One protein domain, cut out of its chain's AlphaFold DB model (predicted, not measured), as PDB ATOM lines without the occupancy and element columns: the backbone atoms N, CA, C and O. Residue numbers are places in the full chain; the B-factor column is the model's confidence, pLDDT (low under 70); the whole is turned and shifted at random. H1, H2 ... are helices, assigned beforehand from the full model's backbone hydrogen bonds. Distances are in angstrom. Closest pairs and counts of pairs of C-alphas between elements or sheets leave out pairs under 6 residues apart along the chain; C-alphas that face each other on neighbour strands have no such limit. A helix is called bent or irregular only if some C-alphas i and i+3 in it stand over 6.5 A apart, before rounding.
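AT A GLANCE: This is residues 66 to 121, 142 to 153, 171 to 240 and 248 to 306 of the 532 residues of an uncharacterized protein of Phytophthora parasitica P10297 (UniProt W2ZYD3). H2 runs through the middle of a body of mostly crossed helices, with H9 crossing it and H10 side by side with it on one side, and the hairpin of H7 and H8 on the other. H11 crosses the hairpin near its turn, H6 crosses the last part of H2 with H3 and H5 beyond it, and residues 66 to 71 of H1 stick out. The printed part has 197 residues with eleven named helices, H1 to H11 in order, and no named strand: all helix. It is compact, with a radius of gyration of the C-alphas of 19.0 A and spans of 52 by 43 by 30 A.

IN THESE COORDINATES: H1, residues 66 to 77, begins at C-alpha 66 (72.461, 141.718, 102.136). H2 is residues 80 to 98, 27.2 A long; H3 102 to 114, H4 116 to 120 and H5 146 to 152. H6, residues 171 to 192, is 31.2 A long. H7 is residues 194 to 210, 25.5 A, and H8 214 to 234, 30.4 A. H9 is residues 250 to 263 and H10 270 to 279. H11, residues 286 to 304, 26.6 A, ends at C-alpha 304 (88.242, 164.503, 126.657). H3, H5 and H7 are irregular: C-alphas 103 and 106 are 8.8 A apart, 148 and 151 7.1 A, and 206 and 209 7.1 A.

HOW THE PARTS SIT: H8 is the hub, touching H2, H6, H7, H9 and H11. H7 and H8 form a hairpin at a shallow tilt of 12 degrees, opposite ways; their closest C-alphas, of Tyr 207 and Gly 220, are 6.2 A apart. H11 touches H7 about perpendicular at 77 degrees, through residues 292 to 297 and 204 to 209 alone, closest at C-alphas 208 and 297, 5.1 A. H2 touches H10 at a shallow tilt of 11 degrees, opposite ways, closest at C-alphas 87 and 277, 6.5 A. H2 touches H9 at a steep tilt of 46 degrees, closest at C-alphas 88 and 254, 5.7 A. H3 touches H6 at a steep tilt of 49 degrees, closest at C-alphas 107 and 181, 5.0 A. H5 touches H3, closest at C-alphas 149 and 102, 6.2 A; H4 is near H3. H1 touches no helix. Every O i to N i+4 pair is within hydrogen-bond range in H1, H2, H4, H6, H8, H9, H10 and H11; H3 has 7 of 9, H7 11 of 13, and H5 0 of 3, with 3 of 4 O i to N i+3 pairs.

THE WHOLE: The C-alphas farthest apart, of Gly 171 and Pro 306, are 63.9 A apart. Three cuts leave out residues 122 to 141, 154 to 170 and 241 to 247, with C-alpha gaps of 11.2, 24.4 and 12.8 A. No link printed whole is long. The mean pLDDT of the printed part is 84.6; 19 residues are under 70, among them 117 to 121 and 302 to 306.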
ATOM      1  N   GLU A  66      72.047 143.073 102.488       73.25
ATOM      2  CA  GLU A  66      72.461 141.718 102.136       73.25
ATOM      3  C   GLU A  66      73.969 141.520 102.348       73.25
ATOM      4  O   GLU A  66      74.382 140.565 103.002       73.25
ATOM      5  N   MET A  67      74.802 142.470 101.912       74.75
ATOM      6  CA  MET A  67      76.250 142.430 102.148       74.75
ATOM      7  C   MET A  67      76.606 142.480 103.646       74.75
ATOM      8  O   MET A  67      77.511 141.773 104.097       74.75
ATOM      9  N   LEU A  68      75.911 143.303 104.440       77.31
ATOM     10  CA  LEU A  68      76.106 143.384 105.892       77.31
ATOM     11  C   LEU A  68      75.687 142.084 106.586       77.31
ATOM     12  O   LEU A  68      76.405 141.606 107.472       77.31
ATOM     13  N   TRP A  69      74.572 141.493 106.160       78.19
ATOM     14  CA  TRP A  69      74.095 140.204 106.646       78.19
ATOM     15  C   TRP A  69      75.077 139.080 106.301       78.19
ATOM     16  O   TRP A  69      75.511 138.359 107.201       78.19
ATOM     17  N   GLN A  70      75.521 138.985 105.044       79.25
ATOM     18  CA  GLN A  70      76.519 138.006 104.599       79.25
ATOM     19  C   GLN A  70      77.828 138.168 105.376       79.25
ATOM     20  O   GLN A  70      78.396 137.195 105.867       79.25
ATOM     21  N   ASN A  71      78.295 139.405 105.564       82.94
ATOM     22  CA  ASN A  71      79.512 139.681 106.321       82.94
ATOM     23  C   ASN A  71      79.393 139.286 107.800       82.94
ATOM     24  O   ASN A  71      80.371 138.822 108.385       82.94
ATOM     25  N   ARG A  72      78.218 139.477 108.416       82.38
ATOM     26  CA  ARG A  72      77.936 138.985 109.770       82.38
ATOM     27  C   ARG A  72      77.967 137.460 109.803       82.38
ATOM     28  O   ARG A  72      78.670 136.907 110.640       82.38
ATOM     29  N   LYS A  73      77.267 136.798 108.880       83.56
ATOM     30  CA  LYS A  73      77.181 135.334 108.829       83.56
ATOM     31  C   LYS A  73      78.536 134.678 108.608       83.56
ATOM     32  O   LYS A  73      78.895 133.777 109.352       83.56
ATOM     33  N   LEU A  74      79.335 135.187 107.671       84.31
ATOM     34  CA  LEU A  74      80.697 134.703 107.437       84.31
ATOM     35  C   LEU A  74      81.586 134.842 108.676       84.31
ATOM     36  O   LEU A  74      82.400 133.964 108.945       84.31
ATOM     37  N   TRP A  75      81.445 135.934 109.430       86.88
ATOM     38  CA  TRP A  75      82.190 136.114 110.674       86.88
ATOM     39  C   TRP A  75      81.718 135.153 111.775       86.88
ATOM     40  O   TRP A  75      82.559 134.531 112.422       86.88
ATOM     41  N   GLU A  76      80.403 134.977 111.936       87.06
ATOM     42  CA  GLU A  76      79.810 134.014 112.875       87.06
ATOM     43  C   GLU A  76      80.267 132.574 112.562       87.06
ATOM     44  O   GLU A  76      80.682 131.850 113.463       87.06
ATOM     45  N   CYS A  77      80.300 132.181 111.282       84.12
ATOM     46  CA  CYS A  77      80.785 130.868 110.839       84.12
ATOM     47  C   CYS A  77      82.282 130.637 111.103       84.12
ATOM     48  O   CYS A  77      82.707 129.489 111.205       84.12
ATOM     49  N   ARG A  78      83.090 131.700 111.202       87.38
ATOM     50  CA  ARG A  78      84.529 131.600 111.505       87.38
ATOM     51  C   ARG A  78      84.830 131.404 112.993       87.38
ATOM     52  O   ARG A  78      85.969 131.090 113.308       87.38
ATOM     53  N   HIS A  79      83.842 131.570 113.875       89.56
ATOM     54  CA  HIS A  79      84.002 131.462 115.332       89.56
ATOM     55  C   HIS A  79      82.911 130.551 115.942       89.56
ATOM     56  O   HIS A  79      82.061 131.012 116.717       89.56
ATOM     57  N   PRO A  80      82.861 129.261 115.547       89.00
ATOM     58  CA  PRO A  80      81.835 128.322 116.012       89.00
ATOM     59  C   PRO A  80      81.930 128.018 117.519       89.00
ATOM     60  O   PRO A  80      80.923 127.739 118.171       89.00
ATOM     61  N   ASP A  81      83.130 128.102 118.078       90.12
ATOM     62  CA  ASP A  81      83.434 128.003 119.504       90.12
ATOM     63  C   ASP A  81      82.800 129.156 120.296       90.12
ATOM     64  O   ASP A  81      82.043 128.918 121.236       90.12
ATOM     65  N   ILE A  82      82.992 130.400 119.848       93.38
ATOM     66  CA  ILE A  82      82.403 131.595 120.471       93.38
ATOM     67  C   ILE A  82      80.881 131.574 120.371       93.38
ATOM     68  O   ILE A  82      80.185 131.900 121.335       93.38
ATOM     69  N   MET A  83      80.350 131.137 119.226       91.50
ATOM     70  CA  MET A  83      78.916 130.918 119.050       91.50
ATOM     71  C   MET A  83      78.372 129.970 120.125       91.50
ATOM     72  O   MET A  83      77.407 130.305 120.812       91.50
ATOM     73  N   THR A  84      79.021 128.821 120.303       92.19
ATOM     74  CA  THR A  84      78.630 127.797 121.279       92.19
ATOM     75  C   THR A  84      78.707 128.327 122.713       92.19
ATOM     76  O   THR A  84      77.727 128.244 123.454       92.19
ATOM     77  N   SER A  85      79.813 128.973 123.085       93.31
ATOM     78  CA  SER A  85      79.987 129.588 124.404       93.31
ATOM     79  C   SER A  85      78.939 130.664 124.697       93.31
ATOM     80  O   SER A  85      78.352 130.675 125.781       93.31
ATOM     81  N   SER A  86      78.629 131.528 123.722       94.06
ATOM     82  CA  SER A  86      77.599 132.565 123.879       94.06
ATOM     83  C   SER A  86      76.204 131.970 124.108       94.06
ATOM     84  O   SER A  86      75.436 132.495 124.916       94.06
ATOM     85  N   LYS A  87      75.888 130.833 123.468       94.06
ATOM     86  CA  LYS A  87      74.637 130.099 123.701       94.06
ATOM     87  C   LYS A  87      74.582 129.509 125.103       94.06
ATOM     88  O   LYS A  87      73.557 129.650 125.760       94.06
ATOM     89  N   HIS A  88      75.658 128.894 125.591       94.12
ATOM     90  CA  HIS A  88      75.667 128.341 126.948       94.12
ATOM     91  C   HIS A  88      75.498 129.431 128.021       94.12
ATOM     92  O   HIS A  88      74.728 129.247 128.964       94.12
ATOM     93  N   LEU A  89      76.131 130.598 127.845       93.75
ATOM     94  CA  LEU A  89      75.903 131.765 128.711       93.75
ATOM     95  C   LEU A  89      74.444 132.246 128.646       93.75
ATOM     96  O   LEU A  89      73.852 132.563 129.678       93.75
ATOM     97  N   ALA A  90      73.842 132.264 127.454       92.81
ATOM     98  CA  ALA A  90      72.436 132.619 127.287       92.81
ATOM     99  C   ALA A  90      71.498 131.622 127.993       92.81
ATOM    100  O   ALA A  90      70.545 132.045 128.641       92.81
ATOM    101  N   ILE A  91      71.781 130.316 127.929       94.62
ATOM    102  CA  ILE A  91      71.012 129.277 128.635       94.62
ATOM    103  C   ILE A  91      71.019 129.536 130.148       94.62
ATOM    104  O   ILE A  91      69.949 129.567 130.755       94.62
ATOM    105  N   LEU A  92      72.194 129.794 130.742       94.38
ATOM    106  CA  LEU A  92      72.316 130.149 132.163       94.38
ATOM    107  C   LEU A  92      71.485 131.395 132.507       94.38
ATOM    108  O   LEU A  92      70.730 131.398 133.481       94.38
ATOM    109  N   PHE A  93      71.591 132.440 131.683       91.75
ATOM    110  CA  PHE A  93      70.847 133.684 131.866       91.75
ATOM    111  C   PHE A  93      69.325 133.470 131.840       91.75
ATOM    112  O   PHE A  93      68.620 133.923 132.744       91.75
ATOM    113  N   TYR A  94      68.802 132.766 130.830       91.12
ATOM    114  CA  TYR A  94      67.363 132.518 130.711       91.12
ATOM    115  C   TYR A  94      66.836 131.580 131.798       91.12
ATOM    116  O   TYR A  94      65.713 131.774 132.261       91.12
ATOM    117  N   PHE A  95      67.641 130.608 132.232       93.69
ATOM    118  CA  PHE A  95      67.284 129.711 133.326       93.69
ATOM    119  C   PHE A  95      67.064 130.482 134.632       93.69
ATOM    120  O   PHE A  95      65.966 130.442 135.183       93.69
ATOM    121  N   LEU A  96      68.042 131.279 135.074       91.81
ATOM    122  CA  LEU A  96      67.931 132.075 136.309       91.81
ATOM    123  C   LEU A  96      66.819 133.122 136.262       91.81
ATOM    124  O   LEU A  96      66.248 133.491 137.287       91.81
ATOM    125  N   ARG A  97      66.496 133.615 135.071       87.75
ATOM    126  CA  ARG A  97      65.407 134.567 134.876       87.75
ATOM    127  C   ARG A  97      64.016 133.929 134.944       87.75
ATOM    128  O   ARG A  97      63.034 134.641 135.124       87.75
ATOM    129  N   TYR A  98      63.919 132.615 134.784       87.69
ATOM    130  CA  TYR A  98      62.653 131.899 134.896       87.69
ATOM    131  C   TYR A  98      62.366 131.419 136.327       87.69
ATOM    132  O   TYR A  98      61.211 131.224 136.692       87.69
ATOM    133  N   LEU A  99      63.405 131.227 137.139       89.88
ATOM    134  CA  LEU A  99      63.266 130.708 138.497       89.88
ATOM    135  C   LEU A  99      62.788 131.781 139.474       89.88
ATOM    136  O   LEU A  99      63.389 132.851 139.573       89.88
ATOM    137  N   ASN A 100      61.750 131.444 140.232       88.56
ATOM    138  CA  ASN A 100      61.175 132.259 141.295       88.56
ATOM    139  C   ASN A 100      62.134 132.373 142.482       88.56
ATOM    140  O   ASN A 100      62.594 131.368 143.022       88.56
ATOM    141  N   ALA A 101      62.424 133.593 142.915       86.69
ATOM    142  CA  ALA A 101      63.353 133.827 144.004       86.69
ATOM    143  C   ALA A 101      62.804 133.402 145.367       86.69
ATOM    144  O   ALA A 101      63.556 132.861 146.179       86.69
ATOM    145  N   SER A 102      61.505 133.604 145.623       82.44
ATOM    146  CA  SER A 102      60.915 133.282 146.929       82.44
ATOM    147  C   SER A 102      60.960 131.777 147.236       82.44
ATOM    148  O   SER A 102      61.098 131.393 148.400       82.44
ATOM    149  N   SER A 103      60.947 130.935 146.194       84.06
ATOM    150  CA  SER A 103      61.054 129.470 146.266       84.06
ATOM    151  C   SER A 103      62.469 128.960 146.580       84.06
ATOM    152  O   SER A 103      62.634 127.798 146.942       84.06
ATOM    153  N   HIS A 104      63.502 129.802 146.465       84.62
ATOM    154  CA  HIS A 104      64.910 129.399 146.585       84.62
ATOM    155  C   HIS A 104      65.669 130.179 147.669       84.62
ATOM    156  O   HIS A 104      66.845 130.511 147.513       84.62
ATOM    157  N   GLY A 105      65.012 130.427 148.809       79.06
ATOM    158  CA  GLY A 105      65.582 131.178 149.935       79.06
ATOM    159  C   GLY A 105      66.950 130.671 150.413       79.06
ATOM    160  O   GLY A 105      67.835 131.478 150.665       79.06
ATOM    161  N   ALA A 106      67.183 129.355 150.451       79.25
ATOM    162  CA  ALA A 106      68.479 128.797 150.856       79.25
ATOM    163  C   ALA A 106      69.637 129.225 149.931       79.25
ATOM    164  O   ALA A 106      70.718 129.562 150.409       79.25
ATOM    165  N   SER A 107      69.411 129.264 148.613       80.50
ATOM    166  CA  SER A 107      70.414 129.736 147.648       80.50
ATOM    167  C   SER A 107      70.682 131.236 147.801       80.50
ATOM    168  O   SER A 107      71.814 131.685 147.628       80.50
ATOM    169  N   LEU A 108      69.655 132.010 148.165       82.81
ATOM    170  CA  LEU A 108      69.787 133.437 148.450       82.81
ATOM    171  C   LEU A 108      70.580 133.694 149.739       82.81
ATOM    172  O   LEU A 108      71.412 134.599 149.766       82.81
ATOM    173  N   GLU A 109      70.394 132.890 150.786       82.00
ATOM    174  CA  GLU A 109      71.198 132.995 152.012       82.00
ATOM    175  C   GLU A 109      72.682 132.715 151.750       82.00
ATOM    176  O   GLU A 109      73.549 133.444 152.231       82.00
ATOM    177  N   VAL A 110      72.994 131.718 150.913       81.38
ATOM    178  CA  VAL A 110      74.377 131.454 150.478       81.38
ATOM    179  C   VAL A 110      74.957 132.662 149.736       81.38
ATOM    180  O   VAL A 110      76.076 133.074 150.036       81.38
ATOM    181  N   LEU A 111      74.200 133.271 148.815       79.62
ATOM    182  CA  LEU A 111      74.624 134.503 148.143       79.62
ATOM    183  C   LEU A 111      74.846 135.662 149.121       79.62
ATOM    184  O   LEU A 111      75.837 136.377 148.985       79.62
ATOM    185  N   SER A 112      73.947 135.846 150.093       78.75
ATOM    186  CA  SER A 112      74.083 136.891 151.112       78.75
ATOM    187  C   SER A 112      75.372 136.707 151.901       78.75
ATOM    188  O   SER A 112      76.141 137.652 152.035       78.75
ATOM    189  N   GLY A 113      75.681 135.475 152.320       77.69
ATOM    190  CA  GLY A 113      76.941 135.152 152.985       77.69
ATOM    191  C   GLY A 113      78.175 135.414 152.116       77.69
ATOM    192  O   GLY A 113      79.133 136.018 152.593       77.69
ATOM    193  N   LEU A 114      78.154 135.004 150.843       74.62
ATOM    194  CA  LEU A 114      79.290 135.160 149.921       74.62
ATOM    195  C   LEU A 114      79.616 136.623 149.608       74.62
ATOM    196  O   LEU A 114      80.784 136.975 149.463       74.62
ATOM    197  N   PHE A 115      78.593 137.468 149.499       71.12
ATOM    198  CA  PHE A 115      78.750 138.878 149.143       71.12
ATOM    199  C   PHE A 115      78.517 139.817 150.325       71.12
ATOM    200  O   PHE A 115      78.439 141.032 150.140       71.12
ATOM    201  N   LYS A 116      78.475 139.271 151.545       72.12
ATOM    202  CA  LYS A 116      78.265 140.015 152.786       72.12
ATOM    203  C   LYS A 116      79.249 141.166 152.910       72.12
ATOM    204  O   LYS A 116      78.824 142.303 153.055       72.12
ATOM    205  N   ASP A 117      80.541 140.900 152.745       64.88
ATOM    206  CA  ASP A 117      81.594 141.914 152.882       64.88
ATOM    207  C   ASP A 117      81.491 143.017 151.818       64.88
ATOM    208  O   ASP A 117      81.808 144.182 152.073       64.88
ATOM    209  N   GLN A 118      80.999 142.669 150.626       62.94
ATOM    210  CA  GLN A 118      80.784 143.619 149.534       62.94
ATOM    211  C   GLN A 118      79.540 144.482 149.759       62.94
ATOM    212  O   GLN A 118      79.498 145.621 149.294       62.94
ATOM    213  N   VAL A 119      78.552 143.985 150.506       56.09
ATOM    214  CA  VAL A 119      77.336 144.727 150.862       56.09
ATOM    215  C   VAL A 119      77.508 145.526 152.158       56.09
ATOM    216  O   VAL A 119      77.077 146.671 152.228       56.09
ATOM    217  N   GLU A 120      78.189 144.965 153.155       56.06
ATOM    218  CA  GLU A 120      78.409 145.574 154.470       56.06
ATOM    219  C   GLU A 120      79.547 146.591 154.475       56.06
ATOM    220  O   GLU A 120      79.475 147.554 155.231       56.06
ATOM    221  N   GLY A 121      80.573 146.416 153.629       50.44
ATOM    222  CA  GLY A 121      81.682 147.358 153.466       50.44
ATOM    223  C   GLY A 121      82.201 147.929 154.783       50.44
ATOM    224  O   GLY A 121      81.973 149.102 155.074       50.44
ATOM    225  N   THR A 142      72.688 142.455 159.927       56.47
ATOM    226  CA  THR A 142      73.121 142.250 158.538       56.47
ATOM    227  C   THR A 142      72.185 143.001 157.573       56.47
ATOM    228  O   THR A 142      70.993 142.686 157.545       56.47
ATOM    229  N   PRO A 143      72.662 143.998 156.803       61.22
ATOM    230  CA  PRO A 143      71.801 144.876 156.010       61.22
ATOM    231  C   PRO A 143      71.123 144.135 154.853       61.22
ATOM    232  O   PRO A 143      69.983 144.441 154.497       61.22
ATOM    233  N   LEU A 144      71.776 143.103 154.306       72.88
ATOM    234  CA  LEU A 144      71.197 142.287 153.247       72.88
ATOM    235  C   LEU A 144      70.397 141.109 153.804       72.88
ATOM    236  O   LEU A 144      70.905 140.002 153.978       72.88
ATOM    237  N   SER A 145      69.116 141.363 154.044       81.12
ATOM    238  CA  SER A 145      68.132 140.333 154.360       81.12
ATOM    239  C   SER A 145      67.161 140.148 153.201       81.12
ATOM    240  O   SER A 145      66.692 141.121 152.616       81.12
ATOM    241  N   TRP A 146      66.802 138.901 152.898       84.94
ATOM    242  CA  TRP A 146      65.754 138.579 151.923       84.94
ATOM    243  C   TRP A 146      64.345 138.607 152.536       84.94
ATOM    244  O   TRP A 146      63.385 138.201 151.881       84.94
ATOM    245  N   ALA A 147      64.205 139.100 153.776       83.12
ATOM    246  CA  ALA A 147      62.924 139.224 154.474       83.12
ATOM    247  C   ALA A 147      61.887 140.031 153.675       83.12
ATOM    248  O   ALA A 147      60.704 139.705 153.688       83.12
ATOM    249  N   PHE A 148      62.322 141.019 152.886       84.25
ATOM    250  CA  PHE A 148      61.428 141.805 152.029       84.25
ATOM    251  C   PHE A 148      60.665 140.974 150.977       84.25
ATOM    252  O   PHE A 148      59.665 141.454 150.442       84.25
ATOM    253  N   LEU A 149      61.114 139.744 150.681       85.19
ATOM    254  CA  LEU A 149      60.448 138.788 149.786       85.19
ATOM    255  C   LEU A 149      59.468 137.858 150.515       85.19
ATOM    256  O   LEU A 149      58.733 137.120 149.863       85.19
ATOM    257  N   GLU A 150      59.430 137.851 151.850       85.00
ATOM    258  CA  GLU A 150      58.509 137.002 152.616       85.00
ATOM    259  C   GLU A 150      57.036 137.159 152.221       85.00
ATOM    260  O   GLU A 150      56.371 136.131 152.087       85.00
ATOM    261  N   PRO A 151      56.509 138.367 151.936       83.31
ATOM    262  CA  PRO A 151      55.126 138.511 151.478       83.31
ATOM    263  C   PRO A 151      54.859 137.865 150.110       83.31
ATOM    264  O   PRO A 151      53.705 137.591 149.776       83.31
ATOM    265  N   LEU A 152      55.908 137.629 149.312       81.25
ATOM    266  CA  LEU A 152      55.824 136.977 148.004       81.25
ATOM    267  C   LEU A 152      55.863 135.455 148.093       81.25
ATOM    268  O   LEU A 152      55.456 134.801 147.130       81.25
ATOM    269  N   LYS A 153      56.265 134.891 149.243       74.81
ATOM    270  CA  LYS A 153      56.115 133.464 149.549       74.81
ATOM    271  C   LYS A 153      54.619 133.159 149.674       74.81
ATOM    272  O   LYS A 153      54.082 132.993 150.769       74.81
ATOM    273  N   GLY A 171      66.056 111.862 145.870       51.50
ATOM    274  CA  GLY A 171      67.256 112.182 145.080       51.50
ATOM    275  C   GLY A 171      67.018 113.215 143.960       51.50
ATOM    276  O   GLY A 171      67.936 113.927 143.535       51.50
ATOM    277  N   GLY A 172      65.777 113.330 143.475       53.66
ATOM    278  CA  GLY A 172      65.394 114.228 142.382       53.66
ATOM    279  C   GLY A 172      65.226 115.686 142.817       53.66
ATOM    280  O   GLY A 172      65.620 116.592 142.083       53.66
ATOM    281  N   GLN A 173      64.686 115.923 144.010       57.41
ATOM    282  CA  GLN A 173      64.509 117.271 144.566       57.41
ATOM    283  C   GLN A 173      65.858 117.905 144.966       57.41
ATOM    284  O   GLN A 173      66.109 119.087 144.708       57.41
ATOM    285  N   CYS A 174      66.764 117.098 145.533       64.50
ATOM    286  CA  CYS A 174      68.107 117.526 145.936       64.50
ATOM    287  C   CYS A 174      68.993 117.918 144.741       64.50
ATOM    288  O   CYS A 174      69.719 118.908 144.813       64.50
ATOM    289  N   SER A 175      68.912 117.188 143.622       81.00
ATOM    290  CA  SER A 175      69.707 117.484 142.418       81.00
ATOM    291  C   SER A 175      69.299 118.792 141.734       81.00
ATOM    292  O   SER A 175      70.167 119.575 141.355       81.00
ATOM    293  N   PHE A 176      67.997 119.079 141.635       86.50
ATOM    294  CA  PHE A 176      67.520 120.351 141.084       86.50
ATOM    295  C   PHE A 176      67.884 121.542 141.975       86.50
ATOM    296  O   PHE A 176      68.397 122.542 141.484       86.50
ATOM    297  N   THR A 177      67.683 121.418 143.289       86.25
ATOM    298  CA  THR A 177      68.031 122.482 144.243       86.25
ATOM    299  C   THR A 177      69.523 122.818 144.183       86.25
ATOM    300  O   THR A 177      69.890 123.991 144.131       86.25
ATOM    301  N   ARG A 178      70.384 121.796 144.086       87.19
ATOM    302  CA  ARG A 178      71.829 121.968 143.890       87.19
ATOM    303  C   ARG A 178      72.156 122.679 142.579       87.19
ATOM    304  O   ARG A 178      72.980 123.588 142.580       87.19
ATOM    305  N   LEU A 179      71.510 122.302 141.473       90.12
ATOM    306  CA  LEU A 179      71.701 122.968 140.181       90.12
ATOM    307  C   LEU A 179      71.359 124.463 140.271       90.12
ATOM    308  O   LEU A 179      72.118 125.299 139.777       90.12
ATOM    309  N   VAL A 180      70.251 124.808 140.934       90.38
ATOM    310  CA  VAL A 180      69.858 126.205 141.160       90.38
ATOM    311  C   VAL A 180      70.879 126.937 142.034       90.38
ATOM    312  O   VAL A 180      71.267 128.050 141.681       90.38
ATOM    313  N   GLU A 181      71.366 126.323 143.118       88.38
ATOM    314  CA  GLU A 181      72.404 126.903 143.987       88.38
ATOM    315  C   GLU A 181      73.696 127.193 143.209       88.38
ATOM    316  O   GLU A 181      74.227 128.303 143.302       88.38
ATOM    317  N   VAL A 182      74.167 126.244 142.391       89.69
ATOM    318  CA  VAL A 182      75.372 126.400 141.558       89.69
ATOM    319  C   VAL A 182      75.177 127.498 140.515       89.69
ATOM    320  O   VAL A 182      76.015 128.395 140.419       89.69
ATOM    321  N   CYS A 183      74.063 127.489 139.773       92.38
ATOM    322  CA  CYS A 183      73.773 128.514 138.763       92.38
ATOM    323  C   CYS A 183      73.714 129.914 139.383       92.38
ATOM    324  O   CYS A 183      74.277 130.868 138.845       92.38
ATOM    325  N   THR A 184      73.041 130.028 140.527       90.69
ATOM    326  CA  THR A 184      72.838 131.288 141.244       90.69
ATOM    327  C   THR A 184      74.155 131.816 141.807       90.69
ATOM    328  O   THR A 184      74.464 132.992 141.632       90.69
ATOM    329  N   SER A 185      74.973 130.941 142.396       89.19
ATOM    330  CA  SER A 185      76.299 131.288 142.922       89.19
ATOM    331  C   SER A 185      77.270 131.689 141.810       89.19
ATOM    332  O   SER A 185      77.966 132.692 141.945       89.19
ATOM    333  N   LEU A 186      77.281 130.961 140.686       91.88
ATOM    334  CA  LEU A 186      78.106 131.288 139.521       91.88
ATOM    335  C   LEU A 186      77.719 132.649 138.936       91.88
ATOM    336  O   LEU A 186      78.584 133.492 138.701       91.88
ATOM    337  N   ALA A 187      76.426 132.891 138.721       92.12
ATOM    338  CA  ALA A 187      75.958 134.168 138.200       92.12
ATOM    339  C   ALA A 187      76.196 135.316 139.192       92.12
ATOM    340  O   ALA A 187      76.611 136.396 138.774       92.12
ATOM    341  N   GLY A 188      76.006 135.082 140.493       89.25
ATOM    342  CA  GLY A 188      76.356 136.037 141.543       89.25
ATOM    343  C   GLY A 188      77.841 136.391 141.500       89.25
ATOM    344  O   GLY A 188      78.183 137.563 141.425       89.25
ATOM    345  N   TRP A 189      78.723 135.397 141.414       89.56
ATOM    346  CA  TRP A 189      80.167 135.613 141.298       89.56
ATOM    347  C   TRP A 189      80.560 136.364 140.022       89.56
ATOM    348  O   TRP A 189      81.327 137.322 140.077       89.56
ATOM    349  N   LEU A 190      79.984 136.021 138.870       91.19
ATOM    350  CA  LEU A 190      80.245 136.753 137.627       91.19
ATOM    351  C   LEU A 190      79.764 138.210 137.688       91.19
ATOM    352  O   LEU A 190      80.362 139.066 137.042       91.19
ATOM    353  N   THR A 191      78.682 138.504 138.410       87.56
ATOM    354  CA  THR A 191      78.030 139.826 138.370       87.56
ATOM    355  C   THR A 191      78.413 140.754 139.517       87.56
ATOM    356  O   THR A 191      78.460 141.965 139.304       87.56
ATOM    357  N   LEU A 192      78.674 140.206 140.704       85.31
ATOM    358  CA  LEU A 192      78.877 140.961 141.938       85.31
ATOM    359  C   LEU A 192      80.340 140.978 142.391       85.31
ATOM    360  O   LEU A 192      80.727 141.875 143.127       85.31
ATOM    361  N   ASP A 193      81.205 140.084 141.914       85.81
ATOM    362  CA  ASP A 193      82.607 140.101 142.331       85.81
ATOM    363  C   ASP A 193      83.376 141.345 141.826       85.81
ATOM    364  O   ASP A 193      83.430 141.641 140.627       85.81
ATOM    365  N   CYS A 194      84.011 142.081 142.748       81.94
ATOM    366  CA  CYS A 194      84.746 143.306 142.419       81.94
ATOM    367  C   CYS A 194      85.976 143.060 141.528       81.94
ATOM    368  O   CYS A 194      86.335 143.938 140.737       81.94
ATOM    369  N   ALA A 195      86.626 141.894 141.616       85.94
ATOM    370  CA  ALA A 195      87.763 141.582 140.754       85.94
ATOM    371  C   ALA A 195      87.296 141.336 139.312       85.94
ATOM    372  O   ALA A 195      87.922 141.824 138.367       85.94
ATOM    373  N   ASN A 196      86.153 140.664 139.140       90.25
ATOM    374  CA  ASN A 196      85.514 140.496 137.833       90.25
ATOM    375  C   ASN A 196      85.108 141.848 137.221       90.25
ATOM    376  O   ASN A 196      85.351 142.095 136.037       90.25
ATOM    377  N   LEU A 197      84.587 142.771 138.036       87.00
ATOM    378  CA  LEU A 197      84.222 144.120 137.595       87.00
ATOM    379  C   LEU A 197      85.399 144.894 136.974       87.00
ATOM    380  O   LEU A 197      85.234 145.526 135.928       87.00
ATOM    381  N   GLU A 198      86.592 144.833 137.571       87.69
ATOM    382  CA  GLU A 198      87.790 145.478 137.010       87.69
ATOM    383  C   GLU A 198      88.209 144.876 135.664       87.69
ATOM    384  O   GLU A 198      88.633 145.598 134.754       87.69
ATOM    385  N   ILE A 199      88.036 143.563 135.494       91.69
ATOM    386  CA  ILE A 199      88.293 142.893 134.217       91.69
ATOM    387  C   ILE A 199      87.324 143.414 133.147       91.69
ATOM    388  O   ILE A 199      87.768 143.768 132.050       91.69
ATOM    389  N   TYR A 200      86.032 143.541 133.469       91.31
ATOM    390  CA  TYR A 200      85.028 144.091 132.549       91.31
ATOM    391  C   TYR A 200      85.342 145.537 132.160       91.31
ATOM    392  O   TYR A 200      85.365 145.870 130.971       91.31
ATOM    393  N   ARG A 201      85.664 146.388 133.145       89.38
ATOM    394  CA  ARG A 201      86.083 147.783 132.923       89.38
ATOM    395  C   ARG A 201      87.283 147.860 131.979       89.38
ATOM    396  O   ARG A 201      87.293 148.681 131.062       89.38
ATOM    397  N   ARG A 202      88.286 146.993 132.160       89.88
ATOM    398  CA  ARG A 202      89.480 146.953 131.304       89.88
ATOM    399  C   ARG A 202      89.141 146.625 129.850       89.88
ATOM    400  O   ARG A 202      89.622 147.326 128.966       89.88
ATOM    401  N   ILE A 203      88.308 145.613 129.599       90.75
ATOM    402  CA  ILE A 203      87.899 145.257 128.229       90.75
ATOM    403  C   ILE A 203      87.160 146.426 127.575       90.75
ATOM    404  O   ILE A 203      87.504 146.827 126.462       90.75
ATOM    405  N   LEU A 204      86.189 147.022 128.273       89.44
ATOM    406  CA  LEU A 204      85.414 148.136 127.725       89.44
ATOM    407  C   LEU A 204      86.305 149.335 127.376       89.44
ATOM    408  O   LEU A 204      86.170 149.879 126.284       89.44
ATOM    409  N   ARG A 205      87.260 149.698 128.241       86.62
ATOM    410  CA  ARG A 205      88.227 150.781 127.979       86.62
ATOM    411  C   ARG A 205      89.158 150.472 126.800       86.62
ATOM    412  O   ARG A 205      89.484 151.369 126.031       86.62
ATOM    413  N   SER A 206      89.581 149.218 126.625       89.56
ATOM    414  CA  SER A 206      90.469 148.827 125.516       89.56
ATOM    415  C   SER A 206      89.797 148.942 124.146       89.56
ATOM    416  O   SER A 206      90.443 149.316 123.164       89.56
ATOM    417  N   TYR A 207      88.503 148.619 124.071       90.12
ATOM    418  CA  TYR A 207      87.763 148.557 122.809       90.12
ATOM    419  C   TYR A 207      86.891 149.784 122.537       90.12
ATOM    420  O   TYR A 207      86.551 150.027 121.379       90.12
ATOM    421  N   SER A 208      86.569 150.588 123.553       86.81
ATOM    422  CA  SER A 208      85.744 151.789 123.399       86.81
ATOM    423  C   SER A 208      86.288 152.773 122.348       86.81
ATOM    424  O   SER A 208      85.523 153.119 121.443       86.81
ATOM    425  N   PRO A 209      87.591 153.133 122.326       87.12
ATOM    426  CA  PRO A 209      88.138 154.037 121.307       87.12
ATOM    427  C   PRO A 209      88.032 153.495 119.874       87.12
ATOM    428  O   PRO A 209      88.078 154.256 118.912       87.12
ATOM    429  N   ALA A 210      87.897 152.174 119.728       87.31
ATOM    430  CA  ALA A 210      87.812 151.476 118.453       87.31
ATOM    431  C   ALA A 210      86.366 151.191 118.016       87.31
ATOM    432  O   ALA A 210      86.163 150.409 117.095       87.31
ATOM    433  N   LEU A 211      85.358 151.819 118.631       89.00
ATOM    434  CA  LEU A 211      83.938 151.571 118.344       89.00
ATOM    435  C   LEU A 211      83.563 151.681 116.853       89.00
ATOM    436  O   LEU A 211      82.649 150.998 116.391       89.00
ATOM    437  N   LEU A 212      84.242 152.553 116.103       88.44
ATOM    438  CA  LEU A 212      84.001 152.756 114.669       88.44
ATOM    439  C   LEU A 212      84.706 151.715 113.781       88.44
ATOM    440  O   LEU A 212      84.404 151.617 112.592       88.44
ATOM    441  N   ASP A 213      85.616 150.925 114.350       90.94
ATOM    442  CA  ASP A 213      86.319 149.836 113.683       90.94
ATOM    443  C   ASP A 213      85.592 148.511 113.944       90.94
ATOM    444  O   ASP A 213      85.691 147.890 115.005       90.94
ATOM    445  N   LYS A 214      84.850 148.065 112.929       90.38
ATOM    446  CA  LYS A 214      84.051 146.837 112.977       90.38
ATOM    447  C   LYS A 214      84.880 145.604 113.342       90.38
ATOM    448  O   LYS A 214      84.384 144.748 114.077       90.38
ATOM    449  N   ASP A 215      86.093 145.476 112.811       90.19
ATOM    450  CA  ASP A 215      86.890 144.263 112.990       90.19
ATOM    451  C   ASP A 215      87.504 144.231 114.393       90.19
ATOM    452  O   ASP A 215      87.481 143.187 115.048       90.19
ATOM    453  N   ARG A 216      87.913 145.390 114.926       91.75
ATOM    454  CA  ARG A 216      88.335 145.505 116.332       91.75
ATOM    455  C   ARG A 216      87.194 145.296 117.319       91.75
ATOM    456  O   ARG A 216      87.402 144.633 118.328       91.75
ATOM    457  N   VAL A 217      85.990 145.797 117.038       92.75
ATOM    458  CA  VAL A 217      84.810 145.545 117.888       92.75
ATOM    459  C   VAL A 217      84.470 144.054 117.922       92.75
ATOM    460  O   VAL A 217      84.182 143.510 118.985       92.75
ATOM    461  N   ARG A 218      84.544 143.372 116.775       92.94
ATOM    462  CA  ARG A 218      84.346 141.917 116.698       92.94
ATOM    463  C   ARG A 218      85.412 141.144 117.465       92.94
ATOM    464  O   ARG A 218      85.056 140.227 118.195       92.94
ATOM    465  N   ALA A 219      86.681 141.525 117.334       92.06
ATOM    466  CA  ALA A 219      87.764 140.931 118.115       92.06
ATOM    467  C   ALA A 219      87.545 141.132 119.625       92.06
ATOM    468  O   ALA A 219      87.676 140.185 120.393       92.06
ATOM    469  N   GLY A 220      87.110 142.325 120.039       93.50
ATOM    470  CA  GLY A 220      86.801 142.606 121.440       93.50
ATOM    471  C   GLY A 220      85.618 141.822 121.986       93.50
ATOM    472  O   GLY A 220      85.646 141.414 123.143       93.50
ATOM    473  N   TYR A 221      84.605 141.554 121.160       95.06
ATOM    474  CA  TYR A 221      83.510 140.668 121.549       95.06
ATOM    475  C   TYR A 221      83.988 139.221 121.741       95.06
ATOM    476  O   TYR A 221      83.634 138.594 122.737       95.06
ATOM    477  N   VAL A 222      84.822 138.705 120.828       94.62
ATOM    478  CA  VAL A 222      85.435 137.370 120.962       94.62
ATOM    479  C   VAL A 222      86.237 137.282 122.262       94.62
ATOM    480  O   VAL A 222      85.988 136.391 123.070       94.62
ATOM    481  N   GLU A 223      87.112 138.260 122.521       94.75
ATOM    482  CA  GLU A 223      87.894 138.326 123.761       94.75
ATOM    483  C   GLU A 223      86.997 138.399 125.004       94.75
ATOM    484  O   GLU A 223      87.284 137.747 126.009       94.75
ATOM    485  N   ALA A 224      85.892 139.151 124.949       94.62
ATOM    486  CA  ALA A 224      84.945 139.247 126.053       94.62
ATOM    487  C   ALA A 224      84.288 137.894 126.365       94.62
ATOM    488  O   ALA A 224      84.233 137.510 127.532       94.62
ATOM    489  N   VAL A 225      83.832 137.151 125.351       94.69
ATOM    490  CA  VAL A 225      83.229 135.821 125.551       94.69
ATOM    491  C   VAL A 225      84.264 134.822 126.073       94.69
ATOM    492  O   VAL A 225      83.988 134.119 127.044       94.69
ATOM    493  N   GLU A 226      85.468 134.789 125.500       93.38
ATOM    494  CA  GLU A 226      86.548 133.924 125.993       93.38
ATOM    495  C   GLU A 226      86.936 134.244 127.436       93.38
ATOM    496  O   GLU A 226      87.199 133.343 128.233       93.38
ATOM    497  N   MET A 227      86.993 135.531 127.784       93.81
ATOM    498  CA  MET A 227      87.266 135.971 129.144       93.81
ATOM    499  C   MET A 227      86.165 135.496 130.096       93.81
ATOM    500  O   MET A 227      86.497 134.942 131.142       93.81
ATOM    501  N   MET A 228      84.888 135.620 129.720       92.62
ATOM    502  CA  MET A 228      83.777 135.100 130.526       92.62
ATOM    503  C   MET A 228      83.898 133.588 130.739       92.62
ATOM    504  O   MET A 228      83.735 133.124 131.862       92.62
ATOM    505  N   CYS A 229      84.255 132.815 129.709       91.06
ATOM    506  CA  CYS A 229      84.505 131.377 129.857       91.06
ATOM    507  C   CYS A 229      85.675 131.087 130.809       91.06
ATOM    508  O   CYS A 229      85.525 130.284 131.723       91.06
ATOM    509  N   LYS A 230      86.799 131.806 130.680       91.19
ATOM    510  CA  LYS A 230      87.949 131.677 131.596       91.19
ATOM    511  C   LYS A 230      87.592 132.029 133.039       91.19
ATOM    512  O   LYS A 230      88.196 131.484 133.959       91.19
ATOM    513  N   LEU A 231      86.664 132.963 133.255       91.50
ATOM    514  CA  LEU A 231      86.132 133.253 134.583       91.50
ATOM    515  C   LEU A 231      85.289 132.080 135.089       91.50
ATOM    516  O   LEU A 231      85.528 131.607 136.194       91.50
ATOM    517  N   VAL A 232      84.366 131.563 134.276       91.25
ATOM    518  CA  VAL A 232      83.544 130.395 134.635       91.25
ATOM    519  C   VAL A 232      84.413 129.189 135.022       91.25
ATOM    520  O   VAL A 232      84.141 128.550 136.033       91.25
ATOM    521  N   ASP A 233      85.508 128.934 134.303       87.19
ATOM    522  CA  ASP A 233      86.440 127.840 134.615       87.19
ATOM    523  C   ASP A 233      87.183 128.031 135.953       87.19
ATOM    524  O   ASP A 233      87.660 127.067 136.549       87.19
ATOM    525  N   ARG A 234      87.295 129.273 136.448       86.94
ATOM    526  CA  ARG A 234      87.901 129.594 137.755       86.94
ATOM    527  C   ARG A 234      86.916 129.527 138.912       86.94
ATOM    528  O   ARG A 234      87.345 129.611 140.061       86.94
ATOM    529  N   PHE A 235      85.620 129.438 138.631       87.75
ATOM    530  CA  PHE A 235      84.612 129.372 139.673       87.75
ATOM    531  C   PHE A 235      84.855 128.126 140.530       87.75
ATOM    532  O   PHE A 235      84.924 127.018 140.019       87.75
ATOM    533  N   THR A 236      85.025 128.288 141.839       77.38
ATOM    534  CA  THR A 236      85.312 127.167 142.752       77.38
ATOM    535  C   THR A 236      84.050 126.572 143.371       77.38
ATOM    536  O   THR A 236      84.110 125.522 144.003       77.38
ATOM    537  N   GLY A 237      82.894 127.217 143.184       70.50
ATOM    538  CA  GLY A 237      81.617 126.814 143.776       70.50
ATOM    539  C   GLY A 237      80.908 125.662 143.060       70.50
ATOM    540  O   GLY A 237      79.730 125.438 143.319       70.50
ATOM    541  N   TRP A 238      81.588 124.940 142.163       73.12
ATOM    542  CA  TRP A 238      81.015 123.792 141.457       73.12
ATOM    543  C   TRP A 238      80.642 122.641 142.402       73.12
ATOM    544  O   TRP A 238      79.596 122.031 142.208       73.12
ATOM    545  N   ASN A 239      81.448 122.381 143.443       62.06
ATOM    546  CA  ASN A 239      81.212 121.355 144.466       62.06
ATOM    547  C   ASN A 239      81.733 121.807 145.842       62.06
ATOM    548  O   ASN A 239      82.886 122.208 145.961       62.06
ATOM    549  N   LYS A 240      80.918 121.656 146.900       55.44
ATOM    550  CA  LYS A 240      81.382 121.719 148.304       55.44
ATOM    551  C   LYS A 240      82.104 120.430 148.739       55.44
ATOM    552  O   LYS A 240      82.915 120.470 149.659       55.44
ATOM    553  N   THR A 248      84.203 120.431 135.744       61.97
ATOM    554  CA  THR A 248      82.926 121.130 135.613       61.97
ATOM    555  C   THR A 248      83.133 122.334 134.708       61.97
ATOM    556  O   THR A 248      83.951 123.205 134.981       61.97
ATOM    557  N   SER A 249      82.440 122.328 133.570       79.88
ATOM    558  CA  SER A 249      82.537 123.352 132.534       79.88
ATOM    559  C   SER A 249      81.167 123.966 132.270       79.88
ATOM    560  O   SER A 249      80.123 123.365 132.537       79.88
ATOM    561  N   LEU A 250      81.161 125.152 131.659       88.25
ATOM    562  CA  LEU A 250      79.933 125.816 131.224       88.25
ATOM    563  C   LEU A 250      79.064 124.931 130.305       88.25
ATOM    564  O   LEU A 250      77.839 125.020 130.348       88.25
ATOM    565  N   SER A 251      79.684 124.075 129.483       89.12
ATOM    566  CA  SER A 251      78.955 123.158 128.602       89.12
ATOM    567  C   SER A 251      78.197 122.094 129.393       89.12
ATOM    568  O   SER A 251      77.007 121.911 129.157       89.12
ATOM    569  N   LEU A 252      78.839 121.463 130.383       88.56
ATOM    570  CA  LEU A 252      78.186 120.470 131.240       88.56
ATOM    571  C   LEU A 252      77.052 121.095 132.054       88.56
ATOM    572  O   LEU A 252      75.960 120.540 132.101       88.56
ATOM    573  N   LEU A 253      77.265 122.298 132.603       90.88
ATOM    574  CA  LEU A 253      76.202 123.026 133.296       90.88
ATOM    575  C   LEU A 253      75.009 123.294 132.368       90.88
ATOM    576  O   LEU A 253      73.858 123.138 132.766       90.88
ATOM    577  N   SER A 254      75.269 123.677 131.115       93.00
ATOM    578  CA  SER A 254      74.199 123.910 130.143       93.00
ATOM    579  C   SER A 254      73.431 122.630 129.795       93.00
ATOM    580  O   SER A 254      72.211 122.680 129.650       93.00
ATOM    581  N   GLU A 255      74.108 121.480 129.731       92.12
ATOM    582  CA  GLU A 255      73.472 120.174 129.538       92.12
ATOM    583  C   GLU A 255      72.607 119.793 130.745       92.12
ATOM    584  O   GLU A 255      71.466 119.367 130.565       92.12
ATOM    585  N   GLU A 256      73.087 120.015 131.971       92.25
ATOM    586  CA  GLU A 256      72.311 119.785 133.195       92.25
ATOM    587  C   GLU A 256      71.066 120.680 133.268       92.25
ATOM    588  O   GLU A 256      69.973 120.189 133.570       92.25
ATOM    589  N   ILE A 257      71.191 121.966 132.916       94.06
ATOM    590  CA  ILE A 257      70.054 122.892 132.800       94.06
ATOM    591  C   ILE A 257      69.051 122.373 131.771       94.06
ATOM    592  O   ILE A 257      67.852 122.315 132.047       94.06
ATOM    593  N   MET A 258      69.521 121.966 130.592       92.56
ATOM    594  CA  MET A 258      68.661 121.413 129.548       92.56
ATOM    595  C   MET A 258      67.922 120.169 130.048       92.56
ATOM    596  O   MET A 258      66.698 120.093 129.939       92.56
ATOM    597  N   MET A 259      68.629 119.225 130.666       92.75
ATOM    598  CA  MET A 259      68.019 118.024 131.232       92.75
ATOM    599  C   MET A 259      66.972 118.363 132.295       92.75
ATOM    600  O   MET A 259      65.873 117.809 132.258       92.75
ATOM    601  N   ALA A 260      67.253 119.313 133.190       91.88
ATOM    602  CA  ALA A 260      66.294 119.770 134.188       91.88
ATOM    603  C   ALA A 260      65.039 120.379 133.538       91.88
ATOM    604  O   ALA A 260      63.918 120.007 133.880       91.88
ATOM    605  N   VAL A 261      65.192 121.255 132.544       92.94
ATOM    606  CA  VAL A 261      64.063 121.940 131.891       92.94
ATOM    607  C   VAL A 261      63.138 120.978 131.137       92.94
ATOM    608  O   VAL A 261      61.921 121.192 131.066       92.94
ATOM    609  N   PHE A 262      63.683 119.888 130.597       91.00
ATOM    610  CA  PHE A 262      62.883 118.836 129.968       91.00
ATOM    611  C   PHE A 262      62.338 117.800 130.961       91.00
ATOM    612  O   PHE A 262      61.308 117.195 130.665       91.00
ATOM    613  N   LYS A 263      62.963 117.641 132.134       91.31
ATOM    614  CA  LYS A 263      62.522 116.736 133.204       91.31
ATOM    615  C   LYS A 263      61.390 117.318 134.055       91.31
ATOM    616  O   LYS A 263      60.421 116.616 134.310       91.31
ATOM    617  N   TYR A 264      61.498 118.571 134.499       87.50
ATOM    618  CA  TYR A 264      60.526 119.179 135.416       87.50
ATOM    619  C   TYR A 264      59.427 119.942 134.660       87.50
ATOM    620  O   TYR A 264      59.698 120.753 133.770       87.50
ATOM    621  N   ASP A 265      58.165 119.712 135.028       85.75
ATOM    622  CA  ASP A 265      57.015 120.283 134.314       85.75
ATOM    623  C   ASP A 265      56.791 121.776 134.571       85.75
ATOM    624  O   ASP A 265      56.364 122.497 133.666       85.75
ATOM    625  N   HIS A 266      57.155 122.284 135.750       84.25
ATOM    626  CA  HIS A 266      57.050 123.716 136.057       84.25
ATOM    627  C   HIS A 266      57.968 124.588 135.168       84.25
ATOM    628  O   HIS A 266      57.714 125.781 134.993       84.25
ATOM    629  N   LEU A 267      58.984 123.987 134.533       88.69
ATOM    630  CA  LEU A 267      59.904 124.631 133.584       88.69
ATOM    631  C   LEU A 267      59.446 124.516 132.119       88.69
ATOM    632  O   LEU A 267      60.151 124.941 131.203       88.69
ATOM    633  N   LYS A 268      58.264 123.952 131.846       87.81
ATOM    634  CA  LYS A 268      57.806 123.658 130.478       87.81
ATOM    635  C   LYS A 268      57.746 124.881 129.561       87.81
ATOM    636  O   LYS A 268      58.000 124.754 128.364       87.81
ATOM    637  N   THR A 269      57.424 126.058 130.085       85.75
ATOM    638  CA  THR A 269      57.359 127.298 129.289       85.75
ATOM    639  C   THR A 269      58.752 127.769 128.838       85.75
ATOM    640  O   THR A 269      58.873 128.340 127.751       85.75
ATOM    641  N   LEU A 270      59.807 127.448 129.601       88.44
ATOM    642  CA  LEU A 270      61.201 127.759 129.279       88.44
ATOM    643  C   LEU A 270      61.728 126.907 128.112       88.44
ATOM    644  O   LEU A 270      62.591 127.365 127.365       88.44
ATOM    645  N   ARG A 271      61.160 125.713 127.876       92.06
ATOM    646  CA  ARG A 271      61.565 124.813 126.774       92.06
ATOM    647  C   ARG A 271      61.577 125.523 125.421       92.06
ATOM    648  O   ARG A 271      62.515 125.345 124.657       92.06
ATOM    649  N   ARG A 272      60.567 126.355 125.129       89.00
ATOM    650  CA  ARG A 272      60.512 127.106 123.863       89.00
ATOM    651  C   ARG A 272      61.682 128.081 123.744       89.00
ATOM    652  O   ARG A 272      62.355 128.077 122.727       89.00
ATOM    653  N   VAL A 273      61.943 128.857 124.795       88.44
ATOM    654  CA  VAL A 273      63.034 129.843 124.818       88.44
ATOM    655  C   VAL A 273      64.384 129.157 124.610       88.44
ATOM    656  O   VAL A 273      65.186 129.623 123.810       88.44
ATOM    657  N   LEU A 274      64.625 128.017 125.264       91.12
ATOM    658  CA  LEU A 274      65.872 127.271 125.071       91.12
ATOM    659  C   LEU A 274      65.988 126.687 123.662       91.12
ATOM    660  O   LEU A 274      67.062 126.739 123.070       91.12
ATOM    661  N   MET A 275      64.893 126.186 123.085       90.12
ATOM    662  CA  MET A 275      64.894 125.729 121.693       90.12
ATOM    663  C   MET A 275      65.162 126.874 120.709       90.12
ATOM    664  O   MET A 275      65.897 126.674 119.742       90.12
ATOM    665  N   ASP A 276      64.639 128.072 120.970       89.56
ATOM    666  CA  ASP A 276      64.928 129.273 120.179       89.56
ATOM    667  C   ASP A 276      66.423 129.650 120.291       89.56
ATOM    668  O   ASP A 276      67.074 129.926 119.284       89.56
ATOM    669  N   VAL A 277      67.015 129.565 121.490       90.31
ATOM    670  CA  VAL A 277      68.458 129.797 121.704       90.31
ATOM    671  C   VAL A 277      69.318 128.783 120.947       90.31
ATOM    672  O   VAL A 277      70.277 129.152 120.263       90.31
ATOM    673  N   LEU A 278      68.973 127.500 121.039       88.69
ATOM    674  CA  LEU A 278      69.732 126.422 120.406       88.69
ATOM    675  C   LEU A 278      69.630 126.460 118.878       88.69
ATOM    676  O   LEU A 278      70.649 126.290 118.204       88.69
ATOM    677  N   SER A 279      68.436 126.729 118.342       87.38
ATOM    678  CA  SER A 279      68.177 126.828 116.897       87.38
ATOM    679  C   SER A 279      68.671 128.131 116.266       87.38
ATOM    680  O   SER A 279      68.823 128.202 115.046       87.38
ATOM    681  N   SER A 280      68.971 129.151 117.076       85.19
ATOM    682  CA  SER A 280      69.503 130.420 116.591       85.19
ATOM    683  C   SER A 280      70.853 130.250 115.894       85.19
ATOM    684  O   SER A 280      71.778 129.622 116.410       85.19
ATOM    685  N   ASN A 281      70.994 130.879 114.730       81.94
ATOM    686  CA  ASN A 281      72.244 130.934 113.974       81.94
ATOM    687  C   ASN A 281      73.035 132.221 114.248       81.94
ATOM    688  O   ASN A 281      73.823 132.629 113.398       81.94
ATOM    689  N   SER A 282      72.781 132.914 115.361       83.31
ATOM    690  CA  SER A 282      73.450 134.168 115.724       83.31
ATOM    691  C   SER A 282      74.056 134.113 117.118       83.31
ATOM    692  O   SER A 282      73.510 133.463 118.008       83.31
ATOM    693  N   MET A 283      75.140 134.862 117.315       87.31
ATOM    694  CA  MET A 283      75.764 135.013 118.631       87.31
ATOM    695  C   MET A 283      74.887 135.848 119.570       87.31
ATOM    696  O   MET A 283      74.262 136.821 119.137       87.31
ATOM    697  N   PHE A 284      74.880 135.490 120.854       90.38
ATOM    698  CA  PHE A 284      74.112 136.174 121.899       90.38
ATOM    699  C   PHE A 284      74.970 137.220 122.624       90.38
ATOM    700  O   PHE A 284      76.137 136.976 122.912       90.38
ATOM    701  N   GLY A 285      74.419 138.394 122.939       89.12
ATOM    702  CA  GLY A 285      75.141 139.422 123.703       89.12
ATOM    703  C   GLY A 285      75.943 140.429 122.868       89.12
ATOM    704  O   GLY A 285      76.489 141.379 123.422       89.12
ATOM    705  N   MET A 286      76.052 140.256 121.542       90.69
ATOM    706  CA  MET A 286      76.813 141.183 120.684       90.69
ATOM    707  C   MET A 286      76.173 142.576 120.635       90.69
ATOM    708  O   MET A 286      76.872 143.590 120.644       90.69
ATOM    709  N   HIS A 287      74.842 142.642 120.587       89.12
ATOM    710  CA  HIS A 287      74.121 143.913 120.572       89.12
ATOM    711  C   HIS A 287      74.320 144.667 121.889       89.12
ATOM    712  O   HIS A 287      74.594 145.867 121.879       89.12
ATOM    713  N   GLU A 288      74.272 143.945 123.001       90.56
ATOM    714  CA  GLU A 288      74.460 144.451 124.352       90.56
ATOM    715  C   GLU A 288      75.900 144.919 124.574       90.56
ATOM    716  O   GLU A 288      76.127 146.021 125.072       90.56
ATOM    717  N   PHE A 289      76.879 144.139 124.109       92.81
ATOM    718  CA  PHE A 289      78.291 144.516 124.130       92.81
ATOM    719  C   PHE A 289      78.537 145.828 123.373       92.81
ATOM    720  O   PHE A 289      79.149 146.757 123.901       92.81
ATOM    721  N   VAL A 290      77.999 145.956 122.156       92.81
ATOM    722  CA  VAL A 290      78.127 147.182 121.355       92.81
ATOM    723  C   VAL A 290      77.387 148.359 121.997       92.81
ATOM    724  O   VAL A 290      77.910 149.475 121.995       92.81
ATOM    725  N   ALA A 291      76.195 148.146 122.562       91.50
ATOM    726  CA  ALA A 291      75.454 149.183 123.284       91.50
ATOM    727  C   ALA A 291      76.252 149.715 124.488       91.50
ATOM    728  O   ALA A 291      76.333 150.932 124.700       91.50
ATOM    729  N   GLN A 292      76.925 148.823 125.217       92.62
ATOM    730  CA  GLN A 292      77.808 149.213 126.309       92.62
ATOM    731  C   GLN A 292      79.042 149.977 125.811       92.62
ATOM    732  O   GLN A 292      79.363 151.031 126.360       92.62
ATOM    733  N   LEU A 293      79.699 149.520 124.737       92.25
ATOM    734  CA  LEU A 293      80.846 150.224 124.149       92.25
ATOM    735  C   LEU A 293      80.485 151.627 123.650       92.25
ATOM    736  O   LEU A 293      81.262 152.559 123.850       92.25
ATOM    737  N   ARG A 294      79.301 151.807 123.046       90.62
ATOM    738  CA  ARG A 294      78.775 153.131 122.653       90.62
ATOM    739  C   ARG A 294      78.661 154.058 123.852       90.62
ATOM    740  O   ARG A 294      79.108 155.200 123.805       90.62
ATOM    741  N   THR A 295      78.086 153.541 124.928       88.25
ATOM    742  CA  THR A 295      77.875 154.277 126.176       88.25
ATOM    743  C   THR A 295      79.203 154.695 126.812       88.25
ATOM    744  O   THR A 295      79.336 155.833 127.273       88.25
ATOM    745  N   GLN A 296      80.196 153.803 126.782       87.00
ATOM    746  CA  GLN A 296      81.552 154.073 127.249       87.00
ATOM    747  C   GLN A 296      82.282 155.083 126.354       87.00
ATOM    748  O   GLN A 296      82.886 156.024 126.857       87.00
ATOM    749  N   TYR A 297      82.151 154.962 125.032       87.25
ATOM    750  CA  TYR A 297      82.794 155.869 124.078       87.25
ATOM    751  C   TYR A 297      82.289 157.297 124.238       87.25
ATOM    752  O   TYR A 297      83.075 158.238 124.301       87.25
ATOM    753  N   VAL A 298      80.972 157.472 124.373       84.56
ATOM    754  CA  VAL A 298      80.376 158.789 124.629       84.56
ATOM    755  C   VAL A 298      80.897 159.382 125.940       84.56
ATOM    756  O   VAL A 298      81.166 160.578 125.999       84.56
ATOM    757  N   LEU A 299      81.080 158.560 126.978       79.94
ATOM    758  CA  LEU A 299      81.637 159.014 128.251       79.94
ATOM    759  C   LEU A 299      83.091 159.488 128.113       79.94
ATOM    760  O   LEU A 299      83.434 160.547 128.629       79.94
ATOM    761  N   GLU A 300      83.924 158.730 127.403       78.62
ATOM    762  CA  GLU A 300      85.330 159.075 127.157       78.62
ATOM    763  C   GLU A 300      85.471 160.339 126.296       78.62
ATOM    764  O   GLU A 300      86.340 161.173 126.540       78.62
ATOM    765  N   GLN A 301      84.573 160.547 125.330       76.19
ATOM    766  CA  GLN A 301      84.530 161.784 124.546       76.19
ATOM    767  C   GLN A 301      84.113 162.991 125.398       76.19
ATOM    768  O   GLN A 301      84.681 164.073 125.261       76.19
ATOM    769  N   MET A 302      83.147 162.816 126.309       67.75
ATOM    770  CA  MET A 302      82.716 163.877 127.225       67.75
ATOM    771  C   MET A 302      83.811 164.286 128.215       67.75
ATOM    772  O   MET A 302      83.871 165.456 128.580       67.75
ATOM    773  N   SER A 303      84.672 163.358 128.640       62.78
ATOM    774  CA  SER A 303      85.799 163.662 129.532       62.78
ATOM    775  C   SER A 303      87.018 164.237 128.798       62.78
ATOM    776  O   SER A 303      87.811 164.953 129.410       62.78
ATOM    777  N   ALA A 304      87.163 163.971 127.494       58.28
ATOM    778  CA  ALA A 304      88.242 164.503 126.657       58.28
ATOM    779  C   ALA A 304      88.023 165.960 126.213       58.28
ATOM    780  O   ALA A 304      88.992 166.684 125.969       58.28
ATOM    781  N   VAL A 305      86.770 166.415 126.107       53.69
ATOM    782  CA  VAL A 305      86.469 167.828 125.856       53.69
ATOM    783  C   VAL A 305      86.655 168.591 127.169       53.69
ATOM    784  O   VAL A 305      85.941 168.299 128.127       53.69
ATOM    785  N   PRO A 306      87.569 169.582 127.257       47.25
ATOM    786  CA  PRO A 306      87.658 170.413 128.445       47.25
ATOM    787  C   PRO A 306      86.312 171.101 128.624       47.25
ATOM    788  O   PRO A 306      85.906 171.922 127.795       47.25
TER     789      PRO A 306